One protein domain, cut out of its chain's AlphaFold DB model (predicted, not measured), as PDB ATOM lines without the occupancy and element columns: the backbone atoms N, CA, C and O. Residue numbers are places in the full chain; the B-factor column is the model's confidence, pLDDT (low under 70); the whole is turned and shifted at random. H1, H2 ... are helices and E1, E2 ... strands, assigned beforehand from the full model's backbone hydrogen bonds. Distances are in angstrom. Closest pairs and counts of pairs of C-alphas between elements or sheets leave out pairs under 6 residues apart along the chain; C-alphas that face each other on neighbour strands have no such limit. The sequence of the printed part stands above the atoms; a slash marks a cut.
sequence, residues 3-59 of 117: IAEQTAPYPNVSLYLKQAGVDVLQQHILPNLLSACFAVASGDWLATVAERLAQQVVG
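AT A GLANCE: This is residues 3 to 59 of the 117 residues of the protein "HTH-type transcriptional regulator SyrM 1" of Saezia sanguinis (UniProt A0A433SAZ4). Two short parallel strands, E1 and E2, form a small middle, with H1 toward one end and H2, then H3, toward the other. Residues 16 to 21, of which 16 to 19 belong to H1, stick out. The 57 printed residues run E1, H1, E2, H2, H3, class mixed; the whole is compact, radius of gyration of the C-alphas 11.3 A, spans 32 by 26 by 18 A.

IN THESE COORDINATES: Find C-alpha 3 at (36.795, -27.669, 46.514), where E1, residues 3 to 5, begins its 6.8 A. E2 is residues 27 to 30, 9.9 A. H2, residues 33 to 41, covers 12.6 A; H1, residues 13 to 19, 9.8 A. H3, residues 51 to 57, covers 10.0 A to C-alpha 57 at (44.421, -40.759, 50.703).

HOW THE PARTS SIT: Look at N 4 and O 28, 3.3 A apart, within hydrogen-bond range between E1 and E2. E1, H1, E2 is a strand-helix-strand unit, parallel neighbour strands joined through a helix, its crossover right-handed. The closest C-alphas of E1 and H1, Ala 4 and Val 13, are 6.2 A apart; those of E1 and H2, Ile 3 and Ala 36, 6.5 A. H2 and H3 are close but not clearly touching, C-alphas of Cys 37 and Val 57 closest at 7.2 A, at a steep tilt of 54 degrees, the same way. H1 and H2 are apart. In H1, H2 and H3 every O i to N i+4 pair is within hydrogen-bond range.

THE WHOLE: The C-alphas of Gln 19 and Gly 59, the two farthest apart, are 32.0 A apart. The printed part has no cut and no long link. Residues 3 to 11 have pLDDT under 70.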
ATOM      1  N   ILE A   3      37.752 -27.154  45.537       60.00
ATOM      2  CA  ILE A   3      36.795 -27.669  46.514       60.00
ATOM      3  C   ILE A   3      37.169 -27.123  47.893       60.00
ATOM      4  O   ILE A   3      38.293 -27.325  48.361       60.00
ATOM      5  N   ALA A   4      36.227 -26.431  48.533       60.84
ATOM      6  CA  ALA A   4      36.370 -25.929  49.895       60.84
ATOM      7  C   ALA A   4      35.313 -26.582  50.792       60.84
ATOM      8  O   ALA A   4      34.130 -26.617  50.450       60.84
ATOM      9  N   GLU A   5      35.739 -27.084  51.946       60.41
ATOM     10  CA  GLU A   5      34.824 -27.527  52.993       60.41
ATOM     11  C   GLU A   5      34.287 -26.309  53.767       60.41
ATOM     12  O   GLU A   5      35.022 -25.352  54.016       60.41
ATOM     13  N   GLN A   6      33.003 -26.332  54.138       54.12
ATOM     14  CA  GLN A   6      32.342 -25.258  54.898       54.12
ATOM     15  C   GLN A   6      32.012 -25.618  56.353       54.12
ATOM     16  O   GLN A   6      31.354 -24.844  57.046       54.12
ATOM     17  N   THR A   7      32.457 -26.768  56.845       52.22
ATOM     18  CA  THR A   7      32.131 -27.235  58.193       52.22
ATOM     19  C   THR A   7      33.297 -27.026  59.153       52.22
ATOM     20  O   THR A   7      34.442 -27.363  58.861       52.22
ATOM     21  N   ALA A   8      33.000 -26.453  60.327       54.16
ATOM     22  CA  ALA A   8      33.936 -26.415  61.446       54.16
ATOM     23  C   ALA A   8      34.463 -27.839  61.714       54.16
ATOM     24  O   ALA A   8      33.673 -28.785  61.650       54.16
ATOM     25  N   PRO A   9      35.760 -28.024  62.015       59.19
ATOM     26  CA  PRO A   9      36.688 -27.054  62.610       59.19
ATOM     27  C   PRO A   9      37.712 -26.423  61.643       59.19
ATOM     28  O   PRO A   9      38.677 -25.816  62.108       59.19
ATOM     29  N   TYR A  10      37.561 -26.571  60.325       66.38
ATOM     30  CA  TYR A  10      38.606 -26.156  59.383       66.38
ATOM     31  C   TYR A  10      38.535 -24.658  59.035       66.38
ATOM     32  O   TYR A  10      37.440 -24.100  58.915       66.38
ATOM     33  N   PRO A  11      39.690 -23.978  58.875       64.69
ATOM     34  CA  PRO A  11      39.726 -22.587  58.458       64.69
ATOM     35  C   PRO A  11      39.045 -22.453  57.100       64.69
ATOM     36  O   PRO A  11      39.223 -23.285  56.213       64.69
ATOM     37  N   ASN A  12      38.259 -21.389  56.938       76.00
ATOM     38  CA  ASN A  12      37.502 -21.160  55.719       76.00
ATOM     39  C   ASN A  12      38.458 -20.817  54.565       76.00
ATOM     40  O   ASN A  12      38.756 -19.649  54.321       76.00
ATOM     41  N   VAL A  13      38.940 -21.838  53.854       79.81
ATOM     42  CA  VAL A  13      39.921 -21.706  52.764       79.81
ATOM     43  C   VAL A  13      39.440 -20.723  51.694       79.81
ATOM     44  O   VAL A  13      40.240 -19.980  51.135       79.81
ATOM     45  N   SER A  14      38.126 -20.642  51.455       77.94
ATOM     46  CA  SER A  14      37.563 -19.701  50.481       77.94
ATOM     47  C   SER A  14      37.748 -18.233  50.877       77.94
ATOM     48  O   SER A  14      37.951 -17.387  50.008       77.94
ATOM     49  N   LEU A  15      37.752 -17.927  52.179       79.94
ATOM     50  CA  LEU A  15      38.078 -16.593  52.678       79.94
ATOM     51  C   LEU A  15      39.547 -16.256  52.401       79.94
ATOM     52  O   LEU A  15      39.831 -15.177  51.890       79.94
ATOM     53  N   TYR A  16      40.459 -17.188  52.690       82.25
ATOM     54  CA  TYR A  16      41.896 -16.994  52.468       82.25
ATOM     55  C   TYR A  16      42.239 -16.854  50.980       82.25
ATOM     56  O   TYR A  16      43.057 -16.012  50.623       82.25
ATOM     57  N   LEU A  17      41.567 -17.604  50.098       81.50
ATOM     58  CA  LEU A  17      41.696 -17.437  48.645       81.50
ATOM     59  C   LEU A  17      41.300 -16.023  48.203       81.50
ATOM     60  O   LEU A  17      42.057 -15.370  47.485       81.50
ATOM     61  N   LYS A  18      40.159 -15.518  48.692       81.75
ATOM     62  CA  LYS A  18      39.704 -14.151  48.399       81.75
ATOM     63  C   LYS A  18      40.665 -13.091  48.932       81.75
ATOM     64  O   LYS A  18      40.963 -12.137  48.223       81.75
ATOM     65  N   GLN A  19      41.163 -13.255  50.158       84.06
ATOM     66  CA  GLN A  19      42.129 -12.329  50.764       84.06
ATOM     67  C   GLN A  19      43.462 -12.298  50.009       84.06
ATOM     68  O   GLN A  19      44.081 -11.244  49.913       84.06
ATOM     69  N   ALA A  20      43.876 -13.428  49.434       83.19
ATOM     70  CA  ALA A  20      45.071 -13.526  48.604       83.19
ATOM     71  C   ALA A  20      44.866 -13.016  47.161       83.19
ATOM     72  O   ALA A  20      45.796 -13.082  46.360       83.19
ATOM     73  N   GLY A  21      43.668 -12.532  46.803       82.69
ATOM     74  CA  GLY A  21      43.354 -12.085  45.442       82.69
ATOM     75  C   GLY A  21      43.317 -13.220  44.413       82.69
ATOM     76  O   GLY A  21      43.434 -12.969  43.217       82.69
ATOM     77  N   VAL A  22      43.178 -14.471  44.867       82.69
ATOM     78  CA  VAL A  22      43.091 -15.638  43.988       82.69
ATOM     79  C   VAL A  22      41.652 -15.780  43.518       82.69
ATOM     80  O   VAL A  22      40.767 -16.146  44.294       82.69
ATOM     81  N   ASP A  23      41.430 -15.510  42.234       75.12
ATOM     82  CA  ASP A  23      40.117 -15.667  41.622       75.12
ATOM     83  C   ASP A  23      39.873 -17.136  41.259       75.12
ATOM     84  O   ASP A  23      40.621 -17.764  40.500       75.12
ATOM     85  N   VAL A  24      38.845 -17.724  41.864       75.06
ATOM     86  CA  VAL A  24      38.558 -19.152  41.736       75.06
ATOM     87  C   VAL A  24      37.512 -19.330  40.646       75.06
ATOM     88  O   VAL A  24      36.357 -18.976  40.845       75.06
ATOM     89  N   LEU A  25      37.897 -19.930  39.514       71.06
ATOM     90  CA  LEU A  25      37.007 -20.087  38.350       71.06
ATOM     91  C   LEU A  25      35.649 -20.724  38.699       71.06
ATOM     92  O   LEU A  25      34.616 -20.284  38.208       71.06
ATOM     93  N   GLN A  26      35.660 -21.763  39.540       74.88
ATOM     94  CA  GLN A  26      34.474 -22.453  40.051       74.88
ATOM     95  C   GLN A  26      34.779 -23.019  41.447       74.88
ATOM     96  O   GLN A  26      35.856 -23.588  41.677       74.88
ATOM     97  N   GLN A  27      33.840 -22.843  42.379       78.25
ATOM     98  CA  GLN A  27      33.925 -23.339  43.752       78.25
ATOM     99  C   GLN A  27      32.799 -24.340  44.001       78.25
ATOM    100  O   GLN A  27      31.627 -24.023  43.806       78.25
ATOM    101  N   HIS A  28      33.156 -25.528  44.483       79.19
ATOM    102  CA  HIS A  28      32.188 -26.542  44.895       79.19
ATOM    103  C   HIS A  28      32.321 -26.807  46.391       79.19
ATOM    104  O   HIS A  28      33.427 -26.923  46.924       79.19
ATOM    105  N   ILE A  29      31.176 -26.878  47.065       79.50
ATOM    106  CA  ILE A  29      31.090 -27.162  48.495       79.50
ATOM    107  C   ILE A  29      30.589 -28.590  48.631       79.50
ATOM    108  O   ILE A  29      29.509 -28.926  48.147       79.50
ATOM    109  N   LEU A  30      31.388 -29.423  49.285       82.38
ATOM    110  CA  LEU A  30      31.037 -30.804  49.580       82.38
ATOM    111  C   LEU A  30      30.787 -30.978  51.081       82.38
ATOM    112  O   LEU A  30      31.352 -30.231  51.882       82.38
ATOM    113  N   PRO A  31      29.946 -31.952  51.471       79.00
ATOM    114  CA  PRO A  31      29.529 -32.124  52.861       79.00
ATOM    115  C   PRO A  31      30.638 -32.647  53.782       79.00
ATOM    116  O   PRO A  31      30.504 -32.551  54.996       79.00
ATOM    117  N   ASN A  32      31.697 -33.251  53.237       81.81
ATOM    118  CA  ASN A  32      32.835 -33.742  54.011       81.81
ATOM    119  C   ASN A  32      34.116 -33.787  53.156       81.81
ATOM    120  O   ASN A  32      34.060 -33.825  51.922       81.81
ATOM    121  N   LEU A  33      35.277 -33.827  53.820       83.62
ATOM    122  CA  LEU A  33      36.591 -33.840  53.163       83.62
ATOM    123  C   LEU A  33      36.888 -35.112  52.366       83.62
ATOM    124  O   LEU A  33      37.621 -35.059  51.380       83.62
ATOM    125  N   LEU A  34      36.344 -36.259  52.772       88.12
ATOM    126  CA  LEU A  34      36.614 -37.517  52.081       88.12
ATOM    127  C   LEU A  34      35.979 -37.509  50.683       88.12
ATOM    128  O   LEU A  34      36.636 -37.855  49.704       88.12
ATOM    129  N   SER A  35      34.739 -37.025  50.568       88.06
ATOM    130  CA  SER A  35      34.056 -36.813  49.289       88.06
ATOM    131  C   SER A  35      34.833 -35.858  48.380       88.06
ATOM    132  O   SER A  35      34.885 -36.090  47.175       88.06
ATOM    133  N   ALA A  36      35.491 -34.836  48.937       88.38
ATOM    134  CA  ALA A  36      36.381 -33.964  48.169       88.38
ATOM    135  C   ALA A  36      37.593 -34.710  47.609       88.38
ATOM    136  O   ALA A  36      37.930 -34.519  46.444       88.38
ATOM    137  N   CYS A  37      38.203 -35.606  48.388       90.31
ATOM    138  CA  CYS A  37      39.319 -36.427  47.919       90.31
ATOM    139  C   CYS A  37      38.896 -37.341  46.757       90.31
ATOM    140  O   CYS A  37      39.602 -37.430  45.755       90.31
ATOM    141  N   PHE A  38      37.720 -37.969  46.847       90.94
ATOM    142  CA  PHE A  38      37.183 -38.787  45.754       90.94
ATOM    143  C   PHE A  38      36.838 -37.965  44.506       90.94
ATOM    144  O   PHE A  38      37.131 -38.400  43.395       90.94
ATOM    145  N   ALA A  39      36.261 -36.772  44.672       89.75
ATOM    146  CA  ALA A  39      35.970 -35.884  43.550       89.75
ATOM    147  C   ALA A  39      37.255 -35.480  42.807       89.75
ATOM    148  O   ALA A  39      37.299 -35.556  41.580       89.75
ATOM    149  N   VAL A  40      38.318 -35.153  43.553       91.50
ATOM    150  CA  VAL A  40      39.656 -34.882  43.001       91.50
ATOM    151  C   VAL A  40      40.244 -36.096  42.288       91.50
ATOM    152  O   VAL A  40      40.830 -35.942  41.228       91.50
ATOM    153  N   ALA A  41      40.048 -37.308  42.804       92.12
ATOM    154  CA  ALA A  41      40.527 -38.517  42.132       92.12
ATOM    155  C   ALA A  41      39.790 -38.804  40.810       92.12
ATOM    156  O   ALA A  41      40.342 -39.446  39.920       92.12
ATOM    157  N   SER A  42      38.544 -38.342  40.677       90.00
ATOM    158  CA  SER A  42      37.706 -38.590  39.497       90.00
ATOM    159  C   SER A  42      37.858 -37.579  38.352       90.00
ATOM    160  O   SER A  42      37.253 -37.783  37.300       90.00
ATOM    161  N   GLY A  43      38.626 -36.497  38.515       85.62
ATOM    162  CA  GLY A  43      38.780 -35.490  37.459       85.62
ATOM    163  C   GLY A  43      39.759 -34.361  37.787       85.62
ATOM    164  O   GLY A  43      40.496 -34.424  38.762       85.62
ATOM    165  N   ASP A  44      39.710 -33.277  37.011       86.12
ATOM    166  CA  ASP A  44      40.670 -32.162  37.088       86.12
ATOM    167  C   ASP A  44      40.321 -31.128  38.174       86.12
ATOM    168  O   ASP A  44      39.998 -29.961  37.910       86.12
ATOM    169  N   TRP A  45      40.381 -31.565  39.430       88.50
ATOM    170  CA  TRP A  45      40.037 -30.746  40.591       88.50
ATOM    171  C   TRP A  45      41.208 -30.618  41.559       88.50
ATOM    172  O   TRP A  45      42.114 -31.441  41.594       88.50
ATOM    173  N   LEU A  46      41.163 -29.583  42.396       87.62
ATOM    174  CA  LEU A  46      42.060 -29.440  43.537       87.62
ATOM    175  C   LEU A  46      41.233 -29.229  44.804       87.62
ATOM    176  O   LEU A  46      40.265 -28.466  44.805       87.62
ATOM    177  N   ALA A  47      41.640 -29.866  45.898       87.88
ATOM    178  CA  ALA A  47      41.054 -29.662  47.216       87.88
ATOM    179  C   ALA A  47      42.142 -29.287  48.222       87.88
ATOM    180  O   ALA A  47      43.253 -29.816  48.183       87.88
ATOM    181  N   THR A  48      41.806 -28.385  49.142       86.38
ATOM    182  CA  THR A  48      42.619 -28.134  50.337       86.38
ATOM    183  C   THR A  48      42.015 -28.929  51.481       86.38
ATOM    184  O   THR A  48      40.858 -28.717  51.836       86.38
ATOM    185  N   VAL A  49      42.783 -29.864  52.034       87.06
ATOM    186  CA  VAL A  49      42.346 -30.759  53.111       87.06
ATOM    187  C   VAL A  49      43.392 -30.788  54.223       87.06
ATOM    188  O   VAL A  49      44.528 -30.354  54.026       87.06
ATOM    189  N   ALA A  50      43.031 -31.313  55.395       85.12
ATOM    190  CA  ALA A  50      43.993 -31.517  56.472       85.12
ATOM    191  C   ALA A  50      45.142 -32.429  56.018       85.12
ATOM    192  O   ALA A  50      44.906 -33.488  55.435       85.12
ATOM    193  N   GLU A  51      46.380 -32.060  56.348       87.25
ATOM    194  CA  GLU A  51      47.578 -32.793  55.918       87.25
ATOM    195  C   GLU A  51      47.518 -34.281  56.291       87.25
ATOM    196  O   GLU A  51      47.816 -35.148  55.473       87.25
ATOM    197  N   ARG A  52      47.054 -34.594  57.506       87.00
ATOM    198  CA  ARG A  52      46.907 -35.981  57.967       87.00
ATOM    199  C   ARG A  52      45.936 -36.775  57.103       87.00
ATOM    200  O   ARG A  52      46.196 -37.941  56.849       87.00
ATOM    201  N   LEU A  53      44.856 -36.157  56.622       88.56
ATOM    202  CA  LEU A  53      43.940 -36.806  55.690       88.56
ATOM    203  C   LEU A  53      44.610 -37.009  54.327       88.56
ATOM    204  O   LEU A  53      44.560 -38.116  53.801       88.56
ATOM    205  N   ALA A  54      45.281 -35.979  53.796       90.31
ATOM    206  CA  ALA A  54      46.005 -36.059  52.524       90.31
ATOM    207  C   ALA A  54      47.006 -37.226  52.517       90.31
ATOM    208  O   ALA A  54      46.994 -38.047  51.603       90.31
ATOM    209  N   GLN A  55      47.800 -37.367  53.581       92.31
ATOM    210  CA  GLN A  55      48.766 -38.459  53.743       92.31
ATOM    211  C   GLN A  55      48.121 -39.854  53.684       92.31
ATOM    212  O   GLN A  55      48.750 -40.789  53.196       92.31
ATOM    213  N   GLN A  56      46.876 -40.006  54.150       91.50
ATOM    214  CA  GLN A  56      46.161 -41.287  54.108       91.50
ATOM    215  C   GLN A  56      45.557 -41.591  52.733       91.50
ATOM    216  O   GLN A  56      45.445 -42.758  52.367       91.50
ATOM    217  N   VAL A  57      45.153 -40.570  51.971       91.81
ATOM    218  CA  VAL A  57      44.421 -40.759  50.703       91.81
ATOM    219  C   VAL A  57      45.309 -40.705  49.461       91.81
ATOM    220  O   VAL A  57      44.927 -41.258  48.434       91.81
ATOM    221  N   VAL A  58      46.493 -40.089  49.543       93.31
ATOM    222  CA  VAL A  58      47.420 -39.906  48.411       93.31
ATOM    223  C   VAL A  58      47.786 -41.222  47.729       93.31
ATOM    224  O   VAL A  58      47.659 -41.329  46.514       93.31
ATOM    225  N   GLY A  59      48.171 -42.239  48.502       93.94
ATOM    226  CA  GLY A  59      48.487 -43.562  47.957       93.94
ATOM    227  C   GLY A  59      47.257 -44.263  47.364       93.94
ATOM    228  O   GLY A  59      47.255 -44.559  46.171       93.94
TER     229      GLY A  59